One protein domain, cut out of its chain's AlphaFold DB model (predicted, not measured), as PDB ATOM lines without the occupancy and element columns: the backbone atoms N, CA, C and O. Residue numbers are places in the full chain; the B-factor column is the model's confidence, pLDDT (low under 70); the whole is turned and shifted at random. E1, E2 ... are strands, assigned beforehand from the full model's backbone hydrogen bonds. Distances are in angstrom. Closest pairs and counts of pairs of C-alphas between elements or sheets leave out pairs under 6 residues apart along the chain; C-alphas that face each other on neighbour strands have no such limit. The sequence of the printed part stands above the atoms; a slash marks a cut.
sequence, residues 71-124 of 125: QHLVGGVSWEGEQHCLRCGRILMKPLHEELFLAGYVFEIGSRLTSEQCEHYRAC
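This is residues 71 to 124 of the 125 residues of an uncharacterized protein of Candidatus Nitrospira kreftii (UniProt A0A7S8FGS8). With little regular structure, this is a small antiparallel sheet of four short strands, curled like part of a barrel, and a looping tail whose residues 110 to 120 stick out before it folds back to the first residue. The printed part has 54 residues, 17 of them in strands E1 to E4, with no named helix; the class is all strand. It is only just compact, close to loose, with a radius of gyration of the C-alphas of 12.0 A, and elongated, 35 by 22 by 17 A.

E1, residues 71 to 77, begins at C-alpha 71 (89.831, 142.849, 373.578) and is 18.1 A long. E2 is residues 83 to 85, E3 91 to 93. E4, residues 105 to 108, ends at C-alpha 108 (94.159, 139.772, 369.932).

The order is E3 - E2 - E1 - E4. E1 pairs with E4 over residues 71 to 73, N 72 to O 106 being 2.8 A, and with E2 over 74 to 77, N 75 to O 84 being 2.8 A. In E3 and E2, a hairpin like E1 and E2, N 92 and O 83 are 2.8 A apart. E1 E2 E3 form a meander, successive antiparallel neighbours; E4, antiparallel to E1, completes a Greek key.

The link E3 to E4 is long. The printed part has no cut. Residues 95 to 101, 103 and 109 to 121 have pLDDT under 70.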
ATOM      1  N   GLN A  71      91.182 143.378 373.678       84.31
ATOM      2  CA  GLN A  71      89.831 142.849 373.578       84.31
ATOM      3  C   GLN A  71      89.042 143.593 372.493       84.31
ATOM      4  O   GLN A  71      88.814 144.803 372.584       84.31
ATOM      5  N   HIS A  72      88.562 142.840 371.506       86.25
ATOM      6  CA  HIS A  72      87.704 143.294 370.414       86.25
ATOM      7  C   HIS A  72      86.273 142.782 370.599       86.25
ATOM      8  O   HIS A  72      86.070 141.633 370.986       86.25
ATOM      9  N   LEU A  73      85.276 143.629 370.327       86.19
ATOM     10  CA  LEU A  73      83.857 143.255 370.365       86.19
ATOM     11  C   LEU A  73      83.422 142.790 368.974       86.19
ATOM     12  O   LEU A  73      83.340 143.607 368.061       86.19
ATOM     13  N   VAL A  74      83.149 141.499 368.815       88.06
ATOM     14  CA  VAL A  74      82.818 140.873 367.532       88.06
ATOM     15  C   VAL A  74      81.458 141.360 367.038       88.06
ATOM     16  O   VAL A  74      80.439 141.191 367.708       88.06
ATOM     17  N   GLY A  75      81.456 141.963 365.853       83.56
ATOM     18  CA  GLY A  75      80.254 142.324 365.116       83.56
ATOM     19  C   GLY A  75      79.711 141.190 364.255       83.56
ATOM     20  O   GLY A  75      80.287 140.107 364.149       83.56
ATOM     21  N   GLY A  76      78.580 141.465 363.606       83.19
ATOM     22  CA  GLY A  76      78.055 140.589 362.564       83.19
ATOM     23  C   GLY A  76      78.998 140.495 361.360       83.19
ATOM     24  O   GLY A  76      79.915 141.301 361.193       83.19
ATOM     25  N   VAL A  77      78.742 139.503 360.515       83.62
ATOM     26  CA  VAL A  77      79.422 139.348 359.227       83.62
ATOM     27  C   VAL A  77      78.946 140.459 358.290       83.62
ATOM     28  O   VAL A  77      77.740 140.679 358.158       83.62
ATOM     29  N   SER A  78      79.879 141.180 357.668       81.69
ATOM     30  CA  SER A  78      79.559 142.173 356.646       81.69
ATOM     31  C   SER A  78      79.047 141.498 355.371       81.69
ATOM     32  O   SER A  78      79.148 140.285 355.185       81.69
ATOM     33  N   TRP A  79      78.520 142.297 354.445       79.56
ATOM     34  CA  TRP A  79      78.135 141.815 353.118       79.56
ATOM     35  C   TRP A  79      79.336 141.290 352.302       79.56
ATOM     36  O   TRP A  79      79.137 140.511 351.374       79.56
ATOM     37  N   GLU A  80      80.566 141.668 352.670       82.75
ATOM     38  CA  GLU A  80      81.823 141.168 352.086       82.75
ATOM     39  C   GLU A  80      82.286 139.840 352.710       82.75
ATOM     40  O   GLU A  80      83.288 139.273 352.279       82.75
ATOM     41  N   GLY A  81      81.572 139.325 353.717       81.81
ATOM     42  CA  GLY A  81      81.948 138.098 354.423       81.81
ATOM     43  C   GLY A  81      82.977 138.303 355.539       81.81
ATOM     44  O   GLY A  81      83.511 137.324 356.053       81.81
ATOM     45  N   GLU A  82      83.263 139.545 355.932       85.62
ATOM     46  CA  GLU A  82      84.263 139.867 356.955       85.62
ATOM     47  C   GLU A  82      83.613 140.160 358.312       85.62
ATOM     48  O   GLU A  82      82.584 140.836 358.402       85.62
ATOM     49  N   GLN A  83      84.235 139.697 359.396       85.50
ATOM     50  CA  GLN A  83      83.828 140.087 360.747       85.50
ATOM     51  C   GLN A  83      84.670 141.256 361.231       85.50
ATOM     52  O   GLN A  83      85.899 141.209 361.194       85.50
ATOM     53  N   HIS A  84      83.995 142.283 361.734       87.44
ATOM     54  CA  HIS A  84      84.621 143.508 362.211       87.44
ATOM     55  C   HIS A  84      84.438 143.675 363.714       87.44
ATOM     56  O   HIS A  84      83.438 143.246 364.292       87.44
ATOM     57  N   CYS A  85      85.381 144.358 364.350       88.31
ATOM     58  CA  CYS A  85      85.196 144.853 365.701       88.31
ATOM     59  C   CYS A  85      84.192 146.017 365.705       88.31
ATOM     60  O   CYS A  85      84.420 147.025 365.039       88.31
ATOM     61  N   LEU A  86      83.127 145.932 366.506       85.44
ATOM     62  CA  LEU A  86      82.106 146.986 366.636       85.44
ATOM     63  C   LEU A  86      82.620 148.279 367.285       85.44
ATOM     64  O   LEU A  86      81.918 149.286 367.256       85.44
ATOM     65  N   ARG A  87      83.802 148.255 367.911       86.12
ATOM     66  CA  ARG A  87      84.388 149.430 368.574       86.12
ATOM     67  C   ARG A  87      85.350 150.184 367.667       86.12
ATOM     68  O   ARG A  87      85.146 151.365 367.430       86.12
ATOM     69  N   CYS A  88      86.364 149.500 367.140       85.25
ATOM     70  CA  CYS A  88      87.436 150.134 366.365       85.25
ATOM     71  C   CYS A  88      87.348 149.892 364.849       85.25
ATOM     72  O   CYS A  88      88.196 150.376 364.105       85.25
ATOM     73  N   GLY A  89      86.377 149.104 364.369       85.44
ATOM     74  CA  GLY A  89      86.215 148.799 362.942       85.44
ATOM     75  C   GLY A  89      87.291 147.878 362.356       85.44
ATOM     76  O   GLY A  89      87.346 147.695 361.146       85.44
ATOM     77  N   ARG A  90      88.161 147.287 363.185       85.81
ATOM     78  CA  ARG A  90      89.208 146.365 362.727       85.81
ATOM     79  C   ARG A  90      88.608 145.081 362.156       85.81
ATOM     80  O   ARG A  90      87.728 144.498 362.784       85.81
ATOM     81  N   ILE A  91      89.143 144.606 361.032       86.06
ATOM     82  CA  ILE A  91      88.836 143.278 360.485       86.06
ATOM     83  C   ILE A  91      89.411 142.216 361.434       86.06
ATOM     84  O   ILE A  91      90.619 142.175 361.666       86.06
ATOM     85  N   LEU A  92      88.541 141.379 361.993       82.25
ATOM     86  CA  LEU A  92      88.880 140.285 362.906       82.25
ATOM     87  C   LEU A  92      89.068 138.961 362.170       82.25
ATOM     88  O   LEU A  92      89.878 138.139 362.589       82.25
ATOM     89  N   MET A  93      88.333 138.751 361.078       79.44
ATOM     90  CA  MET A  93      88.418 137.533 360.280       79.44
ATOM     91  C   MET A  93      88.166 137.836 358.805       79.44
ATOM     92  O   MET A  93      87.304 138.650 358.470       79.44
ATOM     93  N   LYS A  94      88.947 137.173 357.945       71.12
ATOM     94  CA  LYS A  94      88.815 137.191 356.485       71.12
ATOM     95  C   LYS A  94      88.325 135.827 355.999       71.12
ATOM     96  O   LYS A  94      88.780 134.825 356.548       71.12
ATOM     97  N   PRO A  95      87.533 135.767 354.915       59.06
ATOM     98  CA  PRO A  95      86.791 134.579 354.457       59.06
ATOM     99  C   PRO A  95      87.617 133.322 354.100       59.06
ATOM    100  O   PRO A  95      87.053 132.332 353.653       59.06
ATOM    101  N   LEU A  96      88.941 133.330 354.283       58.88
ATOM    102  CA  LEU A  96      89.824 132.171 354.105       58.88
ATOM    103  C   LEU A  96      89.803 131.182 355.285       58.88
ATOM    104  O   LEU A  96      90.360 130.095 355.152       58.88
ATOM    105  N   HIS A  97      89.184 131.534 356.416       56.12
ATOM    106  CA  HIS A  97      89.011 130.637 357.560       56.12
ATOM    107  C   HIS A  97      87.541 130.224 357.701       56.12
ATOM    108  O   HIS A  97      86.657 131.073 357.767       56.12
ATOM    109  N   GLU A  98      87.286 128.913 357.739       57.94
ATOM    110  CA  GLU A  98      85.938 128.320 357.705       57.94
ATOM    111  C   GLU A  98      85.119 128.546 358.993       57.94
ATOM    112  O   GLU A  98      83.909 128.325 359.005       57.94
ATOM    113  N   GLU A  99      85.741 129.033 360.070       66.88
ATOM    114  CA  GLU A  99      85.097 129.199 361.376       66.88
ATOM    115  C   GLU A  99      84.900 130.682 361.724       66.88
ATOM    116  O   GLU A  99      85.845 131.417 362.012       66.88
ATOM    117  N   LEU A 100      83.639 131.125 361.699       67.88
ATOM    118  CA  LEU A 100      83.223 132.451 362.159       67.88
ATOM    119  C   LEU A 100      83.303 132.541 363.686       67.88
ATOM    120  O   LEU A 100      82.923 131.610 364.400       67.88
ATOM    121  N   PHE A 101      83.697 133.704 364.203       68.94
ATOM    122  CA  PHE A 101      83.585 133.981 365.628       68.94
ATOM    123  C   PHE A 101      82.115 134.104 366.032       68.94
ATOM    124  O   PHE A 101      81.332 134.813 365.391       68.94
ATOM    125  N   LEU A 102      81.752 133.458 367.140       73.00
ATOM    126  CA  LEU A 102      80.473 133.699 367.800       73.00
ATOM    127  C   LEU A 102      80.395 135.155 368.282       73.00
ATOM    128  O   LEU A 102      81.408 135.766 368.631       73.00
ATOM    129  N   ALA A 103      79.180 135.707 368.325       67.88
ATOM    130  CA  ALA A 103      78.945 137.039 368.872       67.88
ATOM    131  C   ALA A 103      79.473 137.115 370.316       67.88
ATOM    132  O   ALA A 103      79.108 136.298 371.163       67.88
ATOM    133  N   GLY A 104      80.349 138.082 370.592       79.06
ATOM    134  CA  GLY A 104      81.050 138.160 371.869       79.06
ATOM    135  C   GLY A 104      82.375 138.905 371.767       79.06
ATOM    136  O   GLY A 104      82.495 139.874 371.020       79.06
ATOM    137  N   TYR A 105      83.368 138.467 372.535       79.25
ATOM    138  CA  TYR A 105      84.690 139.086 372.568       79.25
ATOM    139  C   TYR A 105      85.745 138.177 371.943       79.25
ATOM    140  O   TYR A 105      85.791 136.985 372.239       79.25
ATOM    141  N   VAL A 106      86.622 138.768 371.131       80.38
ATOM    142  CA  VAL A 106      87.840 138.134 370.610       80.38
ATOM    143  C   VAL A 106      89.047 138.857 371.176       80.38
ATOM    144  O   VAL A 106      89.060 140.084 371.281       80.38
ATOM    145  N   PHE A 107      90.064 138.088 371.544       78.00
ATOM    146  CA  PHE A 107      91.299 138.613 372.103       78.00
ATOM    147  C   PHE A 107      92.394 138.536 371.052       78.00
ATOM    148  O   PHE A 107      92.768 137.458 370.598       78.00
ATOM    149  N   GLU A 108      92.915 139.696 370.675       75.44
ATOM    150  CA  GLU A 108      94.159 139.772 369.932       75.44
ATOM    151  C   GLU A 108      95.299 139.582 370.925       75.44
ATOM    152  O   GLU A 108      95.662 140.485 371.687       75.44
ATOM    153  N   ILE A 109      95.822 138.364 370.941       63.75
ATOM    154  CA  ILE A 109      97.024 138.019 371.678       63.75
ATOM    155  C   ILE A 109      98.182 138.279 370.714       63.75
ATOM    156  O   ILE A 109      98.197 137.748 369.603       63.75
ATOM    157  N   GLY A 110      99.124 139.139 371.110       56.84
ATOM    158  CA  GLY A 110     100.351 139.356 370.343       56.84
ATOM    159  C   GLY A 110     101.153 138.058 370.169       56.84
ATOM    160  O   GLY A 110     100.767 136.997 370.651       56.84
ATOM    161  N   SER A 111     102.325 138.138 369.542       46.47
ATOM    162  CA  SER A 111     103.216 137.004 369.207       46.47
ATOM    163  C   SER A 111     103.664 136.105 370.379       46.47
ATOM    164  O   SER A 111     104.423 135.157 370.186       46.47
ATOM    165  N   ARG A 112     103.197 136.364 371.603       48.25
ATOM    166  CA  ARG A 112     103.337 135.496 372.768       48.25
ATOM    167  C   ARG A 112     101.964 134.926 373.130       48.25
ATOM    168  O   ARG A 112     101.245 135.502 373.935       48.25
ATOM    169  N   LEU A 113     101.634 133.770 372.554       42.97
ATOM    170  CA  LEU A 113     100.587 132.884 373.066       42.97
ATOM    171  C   LEU A 113     100.981 132.472 374.493       42.97
ATOM    172  O   LEU A 113     101.886 131.657 374.665       42.97
ATOM    173  N   THR A 114     100.368 133.058 375.521       41.47
ATOM    174  CA  THR A 114     100.504 132.567 376.898       41.47
ATOM    175  C   THR A 114      99.137 132.151 377.425       41.47
ATOM    176  O   THR A 114      98.133 132.820 377.204       41.47
ATOM    177  N   SER A 115      99.101 131.008 378.109       36.47
ATOM    178  CA  SER A 115      97.921 130.428 378.760       36.47
ATOM    179  C   SER A 115      97.647 131.032 380.147       36.47
ATOM    180  O   SER A 115      96.981 130.410 380.971       36.47
ATOM    181  N   GLU A 116      98.215 132.199 380.448       46.03
ATOM    182  CA  GLU A 116      98.113 132.829 381.764       46.03
ATOM    183  C   GLU A 116      96.908 133.771 381.837       46.03
ATOM    184  O   GLU A 116      96.527 134.413 380.856       46.03
ATOM    185  N   GLN A 117      96.310 133.875 383.026       43.91
ATOM    186  CA  GLN A 117      95.291 134.880 383.308       43.91
ATOM    187  C   GLN A 117      95.928 136.273 383.222       43.91
ATOM    188  O   GLN A 117      96.643 136.702 384.123       43.91
ATOM    189  N   CYS A 118      95.678 136.986 382.124       53.69
ATOM    190  CA  CYS A 118      96.043 138.390 382.007       53.69
ATOM    191  C   CYS A 118      94.973 139.234 382.706       53.69
ATOM    192  O   CYS A 118      93.864 139.387 382.200       53.69
ATOM    193  N   GLU A 119      95.288 139.801 383.867       56.97
ATOM    194  CA  GLU A 119      94.349 140.660 384.601       56.97
ATOM    195  C   GLU A 119      94.077 142.003 383.891       56.97
ATOM    196  O   GLU A 119      93.316 142.825 384.397       56.97
ATOM    197  N   HIS A 120      94.744 142.302 382.769       59.06
ATOM    198  CA  HIS A 120      94.839 143.655 382.206       59.06
ATOM    199  C   HIS A 120      94.531 143.692 380.705       59.06
ATOM    200  O   HIS A 120      95.262 144.311 379.940       59.06
ATOM    201  N   TYR A 121      93.447 143.061 380.252       65.94
ATOM    202  CA  TYR A 121      92.994 143.260 378.872       65.94
ATOM    203  C   TYR A 121      92.666 144.733 378.624       65.94
ATOM    204  O   TYR A 121      91.872 145.336 379.350       65.94
ATOM    205  N   ARG A 122      93.237 145.314 377.567       74.12
ATOM    206  CA  ARG A 122      92.811 146.637 377.101       74.12
ATOM    207  C   ARG A 122      91.650 146.475 376.135       74.12
ATOM    208  O   ARG A 122      91.730 145.711 375.177       74.12
ATOM    209  N   ALA A 123      90.576 147.223 376.363       73.88
ATOM    210  CA  ALA A 123      89.554 147.413 375.348       73.88
ATOM    211  C   ALA A 123      90.173 148.099 374.124       73.88
ATOM    212  O   ALA A 123      90.937 149.053 374.278       73.88
ATOM    213  N   CYS A 124      89.821 147.644 372.922       82.94
ATOM    214  CA  CYS A 124      90.036 148.465 371.735       82.94
ATOM    215  C   CYS A 124      89.287 149.801 371.888       82.94
ATOM    216  O   CYS A 124      88.142 149.833 372.362       82.94
TER     217      CYS A 124